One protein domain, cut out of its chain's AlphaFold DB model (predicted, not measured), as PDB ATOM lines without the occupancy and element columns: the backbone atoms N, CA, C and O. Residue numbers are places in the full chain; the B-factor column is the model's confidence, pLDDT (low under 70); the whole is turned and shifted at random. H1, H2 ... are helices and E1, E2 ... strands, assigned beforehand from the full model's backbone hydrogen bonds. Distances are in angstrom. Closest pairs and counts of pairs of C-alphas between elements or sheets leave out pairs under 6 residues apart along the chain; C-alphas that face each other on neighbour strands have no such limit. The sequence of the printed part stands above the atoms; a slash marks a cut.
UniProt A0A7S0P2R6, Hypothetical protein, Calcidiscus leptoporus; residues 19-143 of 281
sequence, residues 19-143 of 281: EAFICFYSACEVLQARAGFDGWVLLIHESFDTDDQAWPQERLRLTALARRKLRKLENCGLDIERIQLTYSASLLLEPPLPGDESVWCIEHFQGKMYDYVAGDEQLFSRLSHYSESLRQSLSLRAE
ATOM      1  N   GLU A  19     298.217 215.748 259.136       78.88
ATOM      2  CA  GLU A  19     298.200 217.166 258.809       78.88
ATOM      3  C   GLU A  19     297.623 217.986 259.958       78.88
ATOM      4  O   GLU A  19     296.579 217.685 260.543       78.88
ATOM      5  N   ALA A  20     298.332 219.060 260.280       80.62
ATOM      6  CA  ALA A  20     297.935 220.036 261.273       80.62
ATOM      7  C   ALA A  20     297.050 221.125 260.651       80.62
ATOM      8  O   ALA A  20     297.376 221.705 259.614       80.62
ATOM      9  N   PHE A  21     295.956 221.483 261.321       81.44
ATOM     10  CA  PHE A  21     295.067 222.533 260.831       81.44
ATOM     11  C   PHE A  21     294.640 223.523 261.907       81.44
ATOM     12  O   PHE A  21     294.548 223.212 263.099       81.44
ATOM     13  N   ILE A  22     294.352 224.744 261.448       86.06
ATOM     14  CA  ILE A  22     293.745 225.796 262.255       86.06
ATOM     15  C   ILE A  22     292.383 226.111 261.653       86.06
ATOM     16  O   ILE A  22     292.268 226.637 260.547       86.06
ATOM     17  N   CYS A  23     291.339 225.810 262.406       86.88
ATOM     18  CA  CYS A  23     289.987 226.202 262.059       86.88
ATOM     19  C   CYS A  23     289.694 227.569 262.676       86.88
ATOM     20  O   CYS A  23     289.917 227.764 263.869       86.88
ATOM     21  N   PHE A  24     289.195 228.504 261.875       88.06
ATOM     22  CA  PHE A  24     288.654 229.784 262.311       88.06
ATOM     23  C   PHE A  24     287.142 229.758 262.145       88.06
ATOM     24  O   PHE A  24     286.635 229.606 261.039       88.06
ATOM     25  N   TYR A  25     286.394 229.957 263.220       87.06
ATOM     26  CA  TYR A  25     284.936 229.901 263.167       87.06
ATOM     27  C   TYR A  25     284.313 231.075 263.904       87.06
ATOM     28  O   TYR A  25     284.907 231.656 264.813       87.06
ATOM     29  N   SER A  26     283.113 231.452 263.476       86.38
ATOM     30  CA  SER A  26     282.355 232.532 264.093       86.38
ATOM     31  C   SER A  26     281.381 231.958 265.118       86.38
ATOM     32  O   SER A  26     280.592 231.071 264.798       86.38
ATOM     33  N   ALA A  27     281.408 232.483 266.342       83.50
ATOM     34  CA  ALA A  27     280.391 232.202 267.356       83.50
ATOM     35  C   ALA A  27     279.141 233.098 267.217       83.50
ATOM     36  O   ALA A  27     278.195 232.971 267.987       83.50
ATOM     37  N   CYS A  28     279.112 234.004 266.233       84.44
ATOM     38  CA  CYS A  28     278.003 234.927 266.047       84.44
ATOM     39  C   CYS A  28     276.765 234.178 265.535       84.44
ATOM     40  O   CYS A  28     276.733 233.741 264.386       84.44
ATOM     41  N   GLU A  29     275.711 234.106 266.349       80.94
ATOM     42  CA  GLU A  29     274.453 233.424 266.001       80.94
ATOM     43  C   GLU A  29     273.833 233.934 264.692       80.94
ATOM     44  O   GLU A  29     273.263 233.166 263.927       80.94
ATOM     45  N   VAL A  30     273.972 235.231 264.392       79.75
ATOM     46  CA  VAL A  30     273.468 235.820 263.138       79.75
ATOM     47  C   VAL A  30     274.208 235.257 261.925       79.75
ATOM     48  O   VAL A  30     273.607 235.095 260.863       79.75
ATOM     49  N   LEU A  31     275.504 234.969 262.070       74.56
ATOM     50  CA  LEU A  31     276.303 234.341 261.022       74.56
ATOM     51  C   LEU A  31     276.007 232.846 260.932       74.56
ATOM     52  O   LEU A  31     275.778 232.365 259.829       74.56
ATOM     53  N   GLN A  32     275.907 232.150 262.064       75.62
ATOM     54  CA  GLN A  32     275.566 230.722 262.104       75.62
ATOM     55  C   GLN A  32     274.150 230.427 261.583       75.62
ATOM     56  O   GLN A  32     273.897 229.374 261.012       75.62
ATOM     57  N   ALA A  33     273.213 231.365 261.738       72.69
ATOM     58  CA  ALA A  33     271.858 231.236 261.211       72.69
ATOM     59  C   ALA A  33     271.773 231.437 259.687       72.69
ATOM     60  O   ALA A  33     270.714 231.191 259.098       72.69
ATOM     61  N   ARG A  34     272.842 231.909 259.023       72.12
ATOM     62  CA  ARG A  34     272.870 231.953 257.559       72.12
ATOM     63  C   ARG A  34     272.985 230.533 257.029       72.12
ATOM     64  O   ARG A  34     273.820 229.754 257.467       72.12
ATOM     65  N   ALA A  35     272.135 230.212 256.059       62.25
ATOM     66  CA  ALA A  35     272.125 228.888 255.468       62.25
ATOM     67  C   ALA A  35     273.495 228.558 254.864       62.25
ATOM     68  O   ALA A  35     273.966 229.245 253.957       62.25
ATOM     69  N   GLY A  36     274.076 227.470 255.357       64.12
ATOM     70  CA  GLY A  36     275.116 226.742 254.663       64.12
ATOM     71  C   GLY A  36     276.559 227.173 254.929       64.12
ATOM     72  O   GLY A  36     277.383 227.023 254.032       64.12
ATOM     73  N   PHE A  37     276.887 227.697 256.113       70.06
ATOM     74  CA  PHE A  37     278.281 227.995 256.435       70.06
ATOM     75  C   PHE A  37     278.557 228.097 257.945       70.06
ATOM     76  O   PHE A  37     277.971 228.945 258.615       70.06
ATOM     77  N   ASP A  38     279.493 227.292 258.460       72.62
ATOM     78  CA  ASP A  38     279.849 227.225 259.889       72.62
ATOM     79  C   ASP A  38     281.209 227.878 260.222       72.62
ATOM     80  O   ASP A  38     281.452 228.271 261.369       72.62
ATOM     81  N   GLY A  39     282.113 228.030 259.246       78.00
ATOM     82  CA  GLY A  39     283.419 228.670 259.458       78.00
ATOM     83  C   GLY A  39     284.453 228.397 258.363       78.00
ATOM     84  O   GLY A  39     284.168 227.784 257.347       78.00
ATOM     85  N   TRP A  40     285.693 228.826 258.567       79.88
ATOM     86  CA  TRP A  40     286.804 228.641 257.628       79.88
ATOM     87  C   TRP A  40     287.874 227.718 258.205       79.88
ATOM     88  O   TRP A  40     288.194 227.775 259.389       79.88
ATOM     89  N   VAL A  41     288.498 226.919 257.353       72.75
ATOM     90  CA  VAL A  41     289.658 226.096 257.697       72.75
ATOM     91  C   VAL A  41     290.868 226.643 256.954       72.75
ATOM     92  O   VAL A  41     290.882 226.724 255.727       72.75
ATOM     93  N   LEU A  42     291.895 227.020 257.713       77.56
ATOM     94  CA  LEU A  42     293.220 227.323 257.193       77.56
ATOM     95  C   LEU A  42     294.107 226.101 257.453       77.56
ATOM     96  O   LEU A  42     294.508 225.851 258.597       77.56
ATOM     97  N   LEU A  43     294.411 225.338 256.401       66.25
ATOM     98  CA  LEU A  43     295.393 224.256 256.506       66.25
ATOM     99  C   LEU A  43     296.785 224.875 256.559       66.25
ATOM    100  O   LEU A  43     297.156 225.684 255.705       66.25
ATOM    101  N   ILE A  44     297.557 224.491 257.568       66.06
ATOM    102  CA  ILE A  44     298.994 224.730 257.562       66.06
ATOM    103  C   ILE A  44     299.593 223.408 257.146       66.06
ATOM    104  O   ILE A  44     299.714 222.493 257.951       66.06
ATOM    105  N   HIS A  45     299.894 223.312 255.856       58.84
ATOM    106  CA  HIS A  45     300.425 222.108 255.243       58.84
ATOM    107  C   HIS A  45     301.896 221.926 255.641       58.84
ATOM    108  O   HIS A  45     302.821 222.166 254.865       58.84
ATOM    109  N   GLU A  46     302.109 221.538 256.890       62.38
ATOM    110  CA  GLU A  46     303.378 221.026 257.373       62.38
ATOM    111  C   GLU A  46     303.159 219.553 257.698       62.38
ATOM    112  O   GLU A  46     302.385 219.212 258.592       62.38
ATOM    113  N   SER A  47     303.804 218.688 256.912       62.56
ATOM    114  CA  SER A  47     303.820 217.249 257.154       62.56
ATOM    115  C   SER A  47     304.346 217.006 258.561       62.56
ATOM    116  O   SER A  47     305.472 217.407 258.877       62.56
ATOM    117  N   PHE A  48     303.528 216.379 259.393       65.00
ATOM    118  CA  PHE A  48     303.863 216.130 260.779       65.00
ATOM    119  C   PHE A  48     304.173 214.646 260.966       65.00
ATOM    120  O   PHE A  48     303.285 213.804 260.820       65.00
ATOM    121  N   ASP A  49     305.430 214.326 261.284       62.25
ATOM    122  CA  ASP A  49     305.798 212.966 261.674       62.25
ATOM    123  C   ASP A  49     305.109 212.640 263.001       62.25
ATOM    124  O   ASP A  49     305.319 213.291 264.028       62.25
ATOM    125  N   THR A  50     304.227 211.644 262.954       58.28
ATOM    126  CA  THR A  50     303.358 211.231 264.057       58.28
ATOM    127  C   THR A  50     304.117 210.421 265.106       58.28
ATOM    128  O   THR A  50     303.738 209.291 265.416       58.28
ATOM    129  N   ASP A  51     305.188 210.971 265.667       64.69
ATOM    130  CA  ASP A  51     305.672 210.473 266.947       64.69
ATOM    131  C   ASP A  51     304.701 210.986 268.019       64.69
ATOM    132  O   ASP A  51     304.543 212.196 268.200       64.69
ATOM    133  N   ASP A  52     304.021 210.078 268.730       61.12
ATOM    134  CA  ASP A  52     302.924 210.374 269.674       61.12
ATOM    135  C   ASP A  52     303.237 211.494 270.693       61.12
ATOM    136  O   ASP A  52     302.334 212.157 271.213       61.12
ATOM    137  N   GLN A  53     304.517 211.748 270.986       61.97
ATOM    138  CA  GLN A  53     304.950 212.792 271.920       61.97
ATOM    139  C   GLN A  53     305.059 214.199 271.318       61.97
ATOM    140  O   GLN A  53     305.149 215.175 272.069       61.97
ATOM    141  N   ALA A  54     305.031 214.341 269.995       76.56
ATOM    142  CA  ALA A  54     305.230 215.624 269.335       76.56
ATOM    143  C   ALA A  54     303.922 216.440 269.225       76.56
ATOM    144  O   ALA A  54     303.964 217.672 269.185       76.56
ATOM    145  N   TRP A  55     302.745 215.794 269.223       83.25
ATOM    146  CA  TRP A  55     301.469 216.493 268.993       83.25
ATOM    147  C   TRP A  55     301.145 217.574 270.038       83.25
ATOM    148  O   TRP A  55     300.730 218.666 269.651       83.25
ATOM    149  N   PRO A  56     301.346 217.369 271.355       85.06
ATOM    150  CA  PRO A  56     301.105 218.432 272.331       85.06
ATOM    151  C   PRO A  56     301.943 219.694 272.072       85.06
ATOM    152  O   PRO A  56     301.446 220.810 272.241       85.06
ATOM    153  N   GLN A  57     303.195 219.527 271.639       84.19
ATOM    154  CA  GLN A  57     304.085 220.640 271.293       84.19
ATOM    155  C   GLN A  57     303.619 221.329 270.010       84.19
ATOM    156  O   GLN A  57     303.548 222.558 269.950       84.19
ATOM    157  N   GLU A  58     303.212 220.542 269.022       83.62
ATOM    158  CA  GLU A  58     302.693 221.052 267.762       83.62
ATOM    159  C   GLU A  58     301.381 221.820 267.951       83.62
ATOM    160  O   GLU A  58     301.229 222.949 267.487       83.62
ATOM    161  N   ARG A  59     300.463 221.303 268.768       86.31
ATOM    162  CA  ARG A  59     299.235 222.008 269.151       86.31
ATOM    163  C   ARG A  59     299.527 223.356 269.818       86.31
ATOM    164  O   ARG A  59     298.808 224.327 269.561       86.31
ATOM    165  N   LEU A  60     300.563 223.450 270.659       88.31
ATOM    166  CA  LEU A  60     300.998 224.725 271.249       88.31
ATOM    167  C   LEU A  60     301.523 225.690 270.175       88.31
ATOM    168  O   LEU A  60     301.146 226.868 270.184       88.31
ATOM    169  N   ARG A  61     302.329 225.195 269.228       86.62
ATOM    170  CA  ARG A  61     302.840 225.968 268.085       86.62
ATOM    171  C   ARG A  61     301.701 226.511 267.218       86.62
ATOM    172  O   ARG A  61     301.632 227.721 266.990       86.62
ATOM    173  N   LEU A  62     300.758 225.657 266.821       87.69
ATOM    174  CA  LEU A  62     299.573 226.032 266.042       87.69
ATOM    175  C   LEU A  62     298.699 227.041 266.784       87.69
ATOM    176  O   LEU A  62     298.242 228.014 266.194       87.69
ATOM    177  N   THR A  63     298.515 226.865 268.094       90.25
ATOM    178  CA  THR A  63     297.777 227.823 268.932       90.25
ATOM    179  C   THR A  63     298.453 229.195 268.933       90.25
ATOM    180  O   THR A  63     297.789 230.223 268.781       90.25
ATOM    181  N   ALA A  64     299.780 229.245 269.074       89.69
ATOM    182  CA  ALA A  64     300.532 230.499 269.020       89.69
ATOM    183  C   ALA A  64     300.422 231.171 267.641       89.69
ATOM    184  O   ALA A  64     300.260 232.394 267.544       89.69
ATOM    185  N   LEU A  65     300.456 230.370 266.581       88.06
ATOM    186  CA  LEU A  65     300.338 230.828 265.207       88.06
ATOM    187  C   LEU A  65     298.916 231.332 264.897       88.06
ATOM    188  O   LEU A  65     298.778 232.423 264.340       88.06
ATOM    189  N   ALA A  66     297.871 230.643 265.361       89.44
ATOM    190  CA  ALA A  66     296.482 231.096 265.283       89.44
ATOM    191  C   ALA A  66     296.299 232.462 265.958       89.44
ATOM    192  O   ALA A  66     295.759 233.386 265.353       89.44
ATOM    193  N   ARG A  67     296.844 232.646 267.172       91.62
ATOM    194  CA  ARG A  67     296.829 233.943 267.881       91.62
ATOM    195  C   ARG A  67     297.565 235.037 267.117       91.62
ATOM    196  O   ARG A  67     297.162 236.198 267.152       91.62
ATOM    197  N   ARG A  68     298.682 234.708 266.466       90.69
ATOM    198  CA  ARG A  68     299.421 235.663 265.629       90.69
ATOM    199  C   ARG A  68     298.595 236.071 264.410       90.69
ATOM    200  O   ARG A  68     298.539 237.262 264.116       90.69
ATOM    201  N   LYS A  69     297.939 235.120 263.742       88.94
ATOM    202  CA  LYS A  69     297.047 235.393 262.606       88.94
ATOM    203  C   LYS A  69     295.835 236.215 263.030       88.94
ATOM    204  O   LYS A  69     295.556 237.215 262.387       88.94
ATOM    205  N   LEU A  70     295.204 235.881 264.155       90.12
ATOM    206  CA  LEU A  70     294.086 236.640 264.713       90.12
ATOM    207  C   LEU A  70     294.469 238.112 264.947       90.12
ATOM    208  O   LEU A  70     293.818 239.002 264.416       90.12
ATOM    209  N   ARG A  71     295.604 238.370 265.614       91.19
ATOM    210  CA  ARG A  71     296.134 239.737 265.795       91.19
ATOM    211  C   ARG A  71     296.449 240.440 264.474       91.19
ATOM    212  O   ARG A  71     296.258 241.643 264.354       91.19
ATOM    213  N   LYS A  72     296.955 239.711 263.475       90.25
ATOM    214  CA  LYS A  72     297.212 240.273 262.142       90.25
ATOM    215  C   LYS A  72     295.906 240.700 261.467       90.25
ATOM    216  O   LYS A  72     295.856 241.802 260.941       90.25
ATOM    217  N   LEU A  73     294.867 239.867 261.520       89.00
ATOM    218  CA  LEU A  73     293.540 240.190 260.986       89.00
ATOM    219  C   LEU A  73     292.946 241.424 261.679       89.00
ATOM    220  O   LEU A  73     292.433 242.312 261.001       89.00
ATOM    221  N   GLU A  74     293.084 241.512 263.003       90.06
ATOM    222  CA  GLU A  74     292.671 242.673 263.803       90.06
ATOM    223  C   GLU A  74     293.377 243.956 263.347       90.06
ATOM    224  O   GLU A  74     292.735 244.958 263.045       90.06
ATOM    225  N   ASN A  75     294.704 243.898 263.198       90.81
ATOM    226  CA  ASN A  75     295.518 245.022 262.733       90.81
ATOM    227  C   ASN A  75     295.187 245.445 261.294       90.81
ATOM    228  O   ASN A  75     295.403 246.599 260.929       90.81
ATOM    229  N   CYS A  76     294.665 244.530 260.475       88.06
ATOM    230  CA  CYS A  76     294.165 244.829 259.135       88.06
ATOM    231  C   CYS A  76     292.759 245.462 259.141       88.06
ATOM    232  O   CYS A  76     292.225 245.755 258.074       88.06
ATOM    233  N   GLY A  77     292.166 245.702 260.316       87.00
ATOM    234  CA  GLY A  77     290.872 246.369 260.474       87.00
ATOM    235  C   GLY A  77     289.677 245.421 260.551       87.00
ATOM    236  O   GLY A  77     288.538 245.876 260.432       87.00
ATOM    237  N   LEU A  78     289.902 244.117 260.743       88.12
ATOM    238  CA  LEU A  78     288.807 243.177 260.950       88.12
ATOM    239  C   LEU A  78     288.233 243.328 262.365       88.12
ATOM    240  O   LEU A  78     288.938 243.172 263.356       88.12
ATOM    241  N   ASP A  79     286.928 243.574 262.450       87.81
ATOM    242  CA  ASP A  79     286.190 243.679 263.711       87.81
ATOM    243  C   ASP A  79     285.884 242.283 264.286       87.81
ATOM    244  O   ASP A  79     284.792 241.739 264.106       87.81
ATOM    245  N   ILE A  80     286.899 241.679 264.913       88.25
ATOM    246  CA  ILE A  80     286.892 240.302 265.438       88.25
ATOM    247  C   ILE A  80     285.802 240.091 266.486       88.25
ATOM    248  O   ILE A  80     285.151 239.046 266.477       88.25
ATOM    249  N   GLU A  81     285.588 241.071 267.365       87.62
ATOM    250  CA  GLU A  81     284.578 240.998 268.422       87.62
ATOM    251  C   GLU A  81     283.175 240.914 267.829       87.62
ATOM    252  O   GLU A  81     282.371 240.067 268.223       87.62
ATOM    253  N   ARG A  82     282.888 241.740 266.819       85.06
ATOM    254  CA  ARG A  82     281.579 241.765 266.168       85.06
ATOM    255  C   ARG A  82     281.237 240.459 265.468       85.06
ATOM    256  O   ARG A  82     280.100 239.997 265.560       85.06
ATOM    257  N   ILE A  83     282.195 239.883 264.745       85.31
ATOM    258  CA  ILE A  83     282.003 238.580 264.096       85.31
ATOM    259  C   ILE A  83     282.229 237.414 265.065       85.31
ATOM    260  O   ILE A  83     282.062 236.269 264.660       85.31
ATOM    261  N   GLN A  84     282.594 237.683 266.324       88.44
ATOM    262  CA  GLN A  84     282.906 236.689 267.354       88.44
ATOM    263  C   GLN A  84     283.829 235.581 266.820       88.44
ATOM    264  O   GLN A  84     283.534 234.390 266.953       88.44
ATOM    265  N   LEU A  85     284.902 235.976 266.127       88.81
ATOM    266  CA  LEU A  85     285.817 235.027 265.495       88.81
ATOM    267  C   LEU A  85     286.701 234.372 266.554       88.81
ATOM    268  O   LEU A  85     287.399 235.041 267.314       88.81
ATOM    269  N   THR A  86     286.704 233.050 266.556       89.38
ATOM    270  CA  THR A  86     287.529 232.209 267.421       89.38
ATOM    271  C   THR A  86     288.241 231.147 266.578       89.38
ATOM    272  O   THR A  86     288.046 231.077 265.362       89.38
ATOM    273  N   TYR A  87     289.118 230.357 267.196       91.19
ATOM    274  CA  TYR A  87     289.900 229.341 266.503       91.19
ATOM    275  C   TYR A  87     290.051 228.048 267.305       91.19
ATOM    276  O   TYR A  87     290.021 228.050 268.536       91.19
ATOM    277  N   SER A  88     290.291 226.947 266.597       88.06
ATOM    278  CA  SER A  88     290.722 225.668 267.165       88.06
ATOM    279  C   SER A  88     291.899 225.099 266.374       88.06
ATOM    280  O   SER A  88     291.964 225.244 265.156       88.06
ATOM    281  N   ALA A  89     292.833 224.455 267.074       87.94
ATOM    282  CA  ALA A  89     293.949 223.730 266.472       87.94
ATOM    283  C   ALA A  89     293.720 222.228 266.637       87.94
ATOM    284  O   ALA A  89     293.435 221.761 267.746       87.94
ATOM    285  N   SER A  90     293.853 221.489 265.545       82.56
ATOM    286  CA  SER A  90     293.467 220.084 265.477       82.56
ATOM    287  C   SER A  90     294.370 219.331 264.498       82.56
ATOM    288  O   SER A  90     295.019 219.941 263.647       82.56
ATOM    289  N   LEU A  91     294.443 218.013 264.680       79.75
ATOM    290  CA  LEU A  91     295.265 217.105 263.887       79.75
ATOM    291  C   LEU A  91     294.355 216.178 263.092       79.75
ATOM    292  O   LEU A  91     293.388 215.641 263.638       79.75
ATOM    293  N   LEU A  92     294.695 215.980 261.829       76.38
ATOM    294  CA  LEU A  92     294.032 215.067 260.920       76.38
ATOM    295  C   LEU A  92     294.983 213.923 260.587       76.38
ATOM    296  O   LEU A  92     296.062 214.175 260.076       76.38
ATOM    297  N   LEU A  93     294.594 212.682 260.876       74.25
ATOM    298  CA  LEU A  93     295.468 211.514 260.687       74.25
ATOM    299  C   LEU A  93     295.456 210.965 259.251       74.25
ATOM    300  O   LEU A  93     296.320 210.172 258.898       74.25
ATOM    301  N   GLU A  94     294.486 211.384 258.438       73.50
ATOM    302  CA  GLU A  94     294.309 210.947 257.051       73.50
ATOM    303  C   GLU A  94     293.771 212.126 256.221       73.50
ATOM    304  O   GLU A  94     292.554 212.266 256.049       73.50
ATOM    305  N   PRO A  95     294.649 213.043 255.778       70.69
ATOM    306  CA  PRO A  95     294.248 214.158 254.942       70.69
ATOM    307  C   PRO A  95     293.735 213.700 253.575       70.69
ATOM    308  O   PRO A  95     294.205 212.696 253.029       70.69
ATOM    309  N   PRO A  96     292.758 214.425 253.005       68.50
ATOM    310  CA  PRO A  96     292.290 214.167 251.654       68.50
ATOM    311  C   PRO A  96     293.406 214.471 250.651       68.50
ATOM    312  O   PRO A  96     294.315 215.260 250.906       68.50
ATOM    313  N   LEU A  97     293.301 213.887 249.460       71.44
ATOM    314  CA  LEU A  97     294.191 214.240 248.360       71.44
ATOM    315  C   LEU A  97     293.969 215.710 247.938       71.44
ATOM    316  O   LEU A  97     292.834 216.195 247.985       71.44
ATOM    317  N   PRO A  98     295.024 216.416 247.490       67.31
ATOM    318  CA  PRO A  98     294.924 217.813 247.074       67.31
ATOM    319  C   PRO A  98     293.914 217.990 245.929       67.31
ATOM    320  O   PRO A  98     293.942 217.232 244.955       67.31
ATOM    321  N   GLY A  99     293.050 219.009 246.031       67.00
ATOM    322  CA  GLY A  99     292.059 219.365 245.002       67.00
ATOM    323  C   GLY A  99     290.577 219.241 245.389       67.00
ATOM    324  O   GLY A  99     289.750 219.826 244.694       67.00
ATOM    325  N   ASP A 100     290.237 218.565 246.494       69.56
ATOM    326  CA  ASP A 100     288.849 218.393 246.986       69.56
ATOM    327  C   ASP A 100     288.631 218.962 248.408       69.56
ATOM    328  O   ASP A 100     287.720 218.569 249.142       69.56
ATOM    329  N   GLU A 101     289.449 219.940 248.815       72.38
ATOM    330  CA  GLU A 101     289.522 220.406 250.211       72.38
ATOM    331  C   GLU A 101     288.183 220.933 250.767       72.38
ATOM    332  O   GLU A 101     287.913 220.812 251.961       72.38
ATOM    333  N   SER A 102     287.324 221.503 249.914       69.88
ATOM    334  CA  SER A 102     286.039 222.093 250.337       69.88
ATOM    335  C   SER A 102     284.983 221.034 250.666       69.88
ATOM    336  O   SER A 102     284.256 221.163 251.647       69.88
ATOM    337  N   VAL A 103     284.896 219.976 249.854       69.12
ATOM    338  CA  VAL A 103     283.946 218.870 250.062       69.12
ATOM    339  C   VAL A 103     284.386 218.035 251.259       69.12
ATOM    340  O   VAL A 103     283.571 217.688 252.114       69.12
ATOM    341  N   TRP A 104     285.694 217.808 251.371       73.25
ATOM    342  CA  TRP A 104     286.284 217.075 252.481       73.25
ATOM    343  C   TRP A 104     285.998 217.712 253.849       73.25
ATOM    344  O   TRP A 104     285.694 217.001 254.810       73.25
ATOM    345  N   CYS A 105     286.045 219.046 253.949       74.25
ATOM    346  CA  CYS A 105     285.749 219.746 255.199       74.25
ATOM    347  C   CYS A 105     284.384 219.330 255.781       74.25
ATOM    348  O   CYS A 105     284.257 219.121 256.987       74.25
ATOM    349  N   ILE A 106     283.372 219.144 254.930       71.00
ATOM    350  CA  ILE A 106     282.022 218.755 255.360       71.00
ATOM    351  C   ILE A 106     282.020 217.343 255.952       71.00
ATOM    352  O   ILE A 106     281.453 217.117 257.024       71.00
ATOM    353  N   GLU A 107     282.661 216.395 255.271       73.12
ATOM    354  CA  GLU A 107     282.720 214.998 255.708       73.12
ATOM    355  C   GLU A 107     283.463 214.859 257.039       73.12
ATOM    356  O   GLU A 107     283.004 214.159 257.945       73.12
ATOM    357  N   HIS A 108     284.581 215.571 257.188       74.12
ATOM    358  CA  HIS A 108     285.436 215.445 258.360       74.12
ATOM    359  C   HIS A 108     284.872 216.158 259.596       74.12
ATOM    360  O   HIS A 108     284.898 215.618 260.704       74.12
ATOM    361  N   PHE A 109     284.304 217.354 259.428       76.06
ATOM    362  CA  PHE A 109     283.775 218.145 260.539       76.06
ATOM    363  C   PHE A 109     282.309 217.832 260.866       76.06
ATOM    364  O   PHE A 109     281.558 218.712 261.289       76.06
ATOM    365  N   GLN A 110     281.910 216.562 260.732       74.12
ATOM    366  CA  GLN A 110     280.597 216.045 261.144       74.12
ATOM    367  C   GLN A 110     279.418 216.772 260.473       74.12
ATOM    368  O   GLN A 110     278.409 217.071 261.113       74.12
ATOM    369  N   GLY A 111     279.548 217.076 259.181       71.31
ATOM    370  CA  GLY A 111     278.514 217.761 258.408       71.31
ATOM    371  C   GLY A 111     278.506 219.280 258.567       71.31
ATOM    372  O   GLY A 111     277.633 219.931 257.995       71.31
ATOM    373  N   LYS A 112     279.461 219.855 259.309       76.94
ATOM    374  CA  LYS A 112     279.645 221.306 259.350       76.94
ATOM    375  C   LYS A 112     280.287 221.799 258.066       76.94
ATOM    376  O   LYS A 112     281.293 221.254 257.614       76.94
ATOM    377  N   MET A 113     279.737 222.864 257.502       75.94
ATOM    378  CA  MET A 113     280.234 223.423 256.252       75.94
ATOM    379  C   MET A 113     281.335 224.432 256.530       75.94
ATOM    380  O   MET A 113     281.074 225.610 256.782       75.94
ATOM    381  N   TYR A 114     282.571 223.933 256.501       78.81
ATOM    382  CA  TYR A 114     283.758 224.765 256.548       78.81
ATOM    383  C   TYR A 114     284.327 225.012 255.155       78.81
ATOM    384  O   TYR A 114     284.454 224.090 254.355       78.81
ATOM    385  N   ASP A 115     284.728 226.251 254.894       79.50
ATOM    386  CA  ASP A 115     285.437 226.596 253.666       79.50
ATOM    387  C   ASP A 115     286.939 226.439 253.846       79.50
ATOM    388  O   ASP A 115     287.528 227.054 254.741       79.50
ATOM    389  N   TYR A 116     287.579 225.737 252.917       81.94
ATOM    390  CA  TYR A 116     289.027 225.778 252.808       81.94
ATOM    391  C   TYR A 116     289.516 227.150 252.324       81.94
ATOM    392  O   TYR A 116     288.962 227.769 251.402       81.94
ATOM    393  N   VAL A 117     290.587 227.619 252.959       81.81
ATOM    394  CA  VAL A 117     291.275 228.856 252.619       81.81
ATOM    395  C   VAL A 117     292.776 228.587 252.574       81.81
ATOM    396  O   VAL A 117     293.348 228.098 253.544       81.81
ATOM    397  N   ALA A 118     293.422 228.943 251.464       73.69
ATOM    398  CA  ALA A 118     294.831 228.624 251.224       73.69
ATOM    399  C   ALA A 118     295.812 229.564 251.951       73.69
ATOM    400  O   ALA A 118     296.996 229.261 252.074       73.69
ATOM    401  N   GLY A 119     295.352 230.727 252.428       81.88
ATOM    402  CA  GLY A 119     296.239 231.713 253.043       81.88
ATOM    403  C   GLY A 119     295.543 232.878 253.740       81.88
ATOM    404  O   GLY A 119     294.330 233.067 253.654       81.88
ATOM    405  N   ASP A 120     296.352 233.695 254.419       83.81
ATOM    406  CA  ASP A 120     295.880 234.801 255.267       83.81
ATOM    407  C   ASP A 120     295.106 235.869 254.500       83.81
ATOM    408  O   ASP A 120     294.132 236.409 255.016       83.81
ATOM    409  N   GLU A 121     295.528 236.190 253.279       86.56
ATOM    410  CA  GLU A 121     294.888 237.230 252.467       86.56
ATOM    411  C   GLU A 121     293.487 236.813 252.026       86.56
ATOM    412  O   GLU A 121     292.538 237.591 252.119       86.56
ATOM    413  N   GLN A 122     293.342 235.556 251.606       86.62
ATOM    414  CA  GLN A 122     292.048 235.002 251.236       86.62
ATOM    415  C   GLN A 122     291.133 234.907 252.464       86.62
ATOM    416  O   GLN A 122     289.949 235.232 252.364       86.62
ATOM    417  N   LEU A 123     291.684 234.541 253.627       86.25
ATOM    418  CA  LEU A 123     290.944 234.508 254.888       86.25
ATOM    419  C   LEU A 123     290.445 235.909 255.254       86.25
ATOM    420  O   LEU A 123     289.259 236.095 255.519       86.25
ATOM    421  N   PHE A 124     291.327 236.908 255.197       88.62
ATOM    422  CA  PHE A 124     290.985 238.300 255.467       88.62
ATOM    423  C   PHE A 124     289.918 238.833 254.507       88.62
ATOM    424  O   PHE A 124     288.950 239.453 254.949       88.62
ATOM    425  N   SER A 125     290.067 238.576 253.206       88.00
ATOM    426  CA  SER A 125     289.119 239.025 252.184       88.00
ATOM    427  C   SER A 125     287.718 238.460 252.427       88.00
ATOM    428  O   SER A 125     286.748 239.222 252.445       88.00
ATOM    429  N   ARG A 126     287.609 237.152 252.712       86.50
ATOM    430  CA  ARG A 126     286.324 236.528 253.060       86.50
ATOM    431  C   ARG A 126     285.755 237.147 254.335       86.50
ATOM    432  O   ARG A 126     284.644 237.669 254.306       86.50
ATOM    433  N   LEU A 127     286.520 237.169 255.427       87.12
ATOM    434  CA  LEU A 127     286.055 237.692 256.717       87.12
ATOM    435  C   LEU A 127     285.590 239.153 256.639       87.12
ATOM    436  O   LEU A 127     284.573 239.508 257.237       87.12
ATOM    437  N   SER A 128     286.290 239.987 255.871       88.06
ATOM    438  CA  SER A 128     285.937 241.397 255.675       88.06
ATOM    439  C   SER A 128     284.608 241.545 254.938       88.06
ATOM    440  O   SER A 128     283.717 242.246 255.418       88.06
ATOM    441  N   HIS A 129     284.422 240.805 253.839       87.06
ATOM    442  CA  HIS A 129     283.156 240.776 253.106       87.06
ATOM    443  C   HIS A 129     281.983 240.343 254.006       87.06
ATOM    444  O   HIS A 129     280.900 240.934 253.971       87.06
ATOM    445  N   TYR A 130     282.193 239.349 254.875       81.75
ATOM    446  CA  TYR A 130     281.169 238.925 255.834       81.75
ATOM    447  C   TYR A 130     280.892 239.971 256.915       81.75
ATOM    448  O   TYR A 130     279.725 240.211 257.232       81.75
ATOM    449  N   SER A 131     281.924 240.622 257.452       85.19
ATOM    450  CA  SER A 131     281.767 241.701 258.433       85.19
ATOM    451  C   SER A 131     280.947 242.865 257.860       85.19
ATOM    452  O   SER A 131     280.002 243.344 258.498       85.19
ATOM    453  N   GLU A 132     281.217 243.266 256.616       86.44
ATOM    454  CA  GLU A 132     280.441 244.282 255.898       86.44
ATOM    455  C   GLU A 132     278.997 243.840 255.636       86.44
ATOM    456  O   GLU A 132     278.052 244.591 255.894       86.44
ATOM    457  N   SER A 133     278.796 242.597 255.196       83.25
ATOM    458  CA  SER A 133     277.455 242.037 255.002       83.25
ATOM    459  C   SER A 133     276.652 242.021 256.309       83.25
ATOM    460  O   SER A 133     275.457 242.339 256.329       83.25
ATOM    461  N   LEU A 134     277.307 241.715 257.432       82.38
ATOM    462  CA  LEU A 134     276.690 241.751 258.753       82.38
ATOM    463  C   LEU A 134     276.367 243.191 259.179       82.38
ATOM    464  O   LEU A 134     275.284 243.430 259.722       82.38
ATOM    465  N   ARG A 135     277.230 244.170 258.869       84.31
ATOM    466  CA  ARG A 135     276.933 245.609 259.040       84.31
ATOM    467  C   ARG A 135     275.661 246.026 258.330       84.31
ATOM    468  O   ARG A 135     274.791 246.625 258.960       84.31
ATOM    469  N   GLN A 136     275.541 245.670 257.059       84.19
ATOM    470  CA  GLN A 136     274.372 246.008 256.252       84.19
ATOM    471  C   GLN A 136     273.104 245.345 256.803       84.19
ATOM    472  O   GLN A 136     272.088 246.013 256.974       84.19
ATOM    473  N   SER A 137     273.171 244.058 257.168       79.38
ATOM    474  CA  SER A 137     272.004 243.334 257.694       79.38
ATOM    475  C   SER A 137     271.477 243.900 259.017       79.38
ATOM    476  O   SER A 137     270.266 244.022 259.202       79.38
ATOM    477  N   LEU A 138     272.375 244.299 259.925       79.00
ATOM    478  CA  LEU A 138     271.989 244.914 261.194       79.00
ATOM    479  C   LEU A 138     271.440 246.334 260.999       79.00
ATOM    480  O   LEU A 138     270.487 246.695 261.685       79.00
ATOM    481  N   SER A 139     271.978 247.108 260.046       80.94
ATOM    482  CA  SER A 139     271.439 248.434 259.695       80.94
ATOM    483  C   SER A 139     270.001 248.328 259.185       80.94
ATOM    484  O   SER A 139     269.109 248.996 259.702       80.94
ATOM    485  N   LEU A 140     269.748 247.404 258.254       75.19
ATOM    486  CA  LEU A 140     268.409 247.165 257.709       75.19
ATOM    487  C   LEU A 140     267.417 246.716 258.789       75.19
ATOM    488  O   LEU A 140     266.255 247.121 258.763       75.19
ATOM    489  N   ARG A 141     267.855 245.908 259.767       73.31
ATOM    490  CA  ARG A 141     267.017 245.495 260.906       73.31
ATOM    491  C   ARG A 141     266.694 246.659 261.844       73.31
ATOM    492  O   ARG A 141     265.577 246.728 262.348       73.31
ATOM    493  N   ALA A 142     267.639 247.569 262.070       70.75
ATOM    494  CA  ALA A 142     267.405 248.770 262.870       70.75
ATOM    495  C   ALA A 142     266.399 249.715 262.188       70.75
ATOM    496  O   ALA A 142     265.505 250.241 262.845       70.75
ATOM    497  N   GLU A 143     266.488 249.862 260.865       68.38
ATOM    498  CA  GLU A 143     265.571 250.690 260.071       68.38
ATOM    499  C   GLU A 143     264.162 250.079 259.972       68.38
ATOM    500  O   GLU A 143     263.162 250.789 260.068       68.38
TER     501      GLU A 143
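Overview. This is residues 19 to 143 of the 281 residues of the protein "Hypothetical protein" of Calcidiscus leptoporus (UniProt A0A7S0P2R6). A strongly twisted sheet of four strands has the long helix H2 packed slantwise over E3 and E1 on one face, while the short helix H3 packs on the strand E4 at one edge. The longest helix, H4, starts over the same face as H2 near E2 and E4, with residues 120 to 127 near the sheet, and runs on past it to one end of the long axis. The printed part has 125 residues, with four named helices and four named strands that follow one another along the chain as E1, H1, E2, H2, E3, H3, E4, H4; the class is mixed, helices and strands, with 57 residues in the helices and 30 in the strands. The sheet is mixed, in the order E3, E1, E2, E4. The whole is compact, with a radius of gyration of the C-alphas of 15.5 A, yet elongated, spanning 57 by 30 by 21 A.

Along the chain. In the sheet, E1 is residues 19 to 26, 22.7 A long, beginning at C-alpha 19 at (298.200, 217.166, 258.809). E2 is residues 39 to 48, 24.0 A, and bends by 60 degrees at residue 45. E3 is residues 85 to 92, 22.1 A, and E4 is residues 114 to 117. H2 is residues 55 to 75, 29.8 A, from C-alpha 55 at (301.469, 216.493, 268.993). H1 is residues 29 to 32 and H3 residues 101 to 108. H4 is residues 120 to 143, 34.6 A, ending at C-alpha 143 at (265.571, 250.690, 260.071).

Arrangement. E3 and E1 are antiparallel at 157 degrees, with N 23 and O 88 2.9 A apart, within hydrogen-bond range. E1 and E2 are antiparallel at 164 degrees, with N 24 and O 40 at 2.8 A. E2 and E4 are parallel at 57 degrees, with N 41 and O 115 at 2.8 A. There are three layers, helices on both faces of the sheet: H2 and H4 on one face, H3 on the other. H2 is over E3 and E1 at a height over the sheet of 8.4 A; its closest C-alphas to E3 are those of Leu 62 and Ala 89, 6.1 A. H4 runs along the strands, at 9 degrees to E2 on the local plane. H2 and H4 are close but not clearly touching, Leu 73 and Phe 124 having the closest C-alphas at 6.4 A. The closest C-alphas of H3 and E4 are those of Ser 102 and Tyr 116, 5.3 A. H1 only grazes the sheet, with its residues 31 to 32. E2, H2, E3 and E3, H3, E4 are split strand-helix-strand units, two strands running the same way with other strands between them, both with right-handed crossovers. In H2 and H4 every O i to N i+4 pair is within hydrogen-bond range; in H3 2 of 4 are, and H1 is too short for one.

Size, cuts and confidence. The C-alphas farthest apart, those of Asp 51 and Glu 143, are 57.2 A apart. The printed part has no cut, and no link is long. The mean pLDDT of the printed part is 79.5; 20 residues are under 70, among them residues 43 to 53.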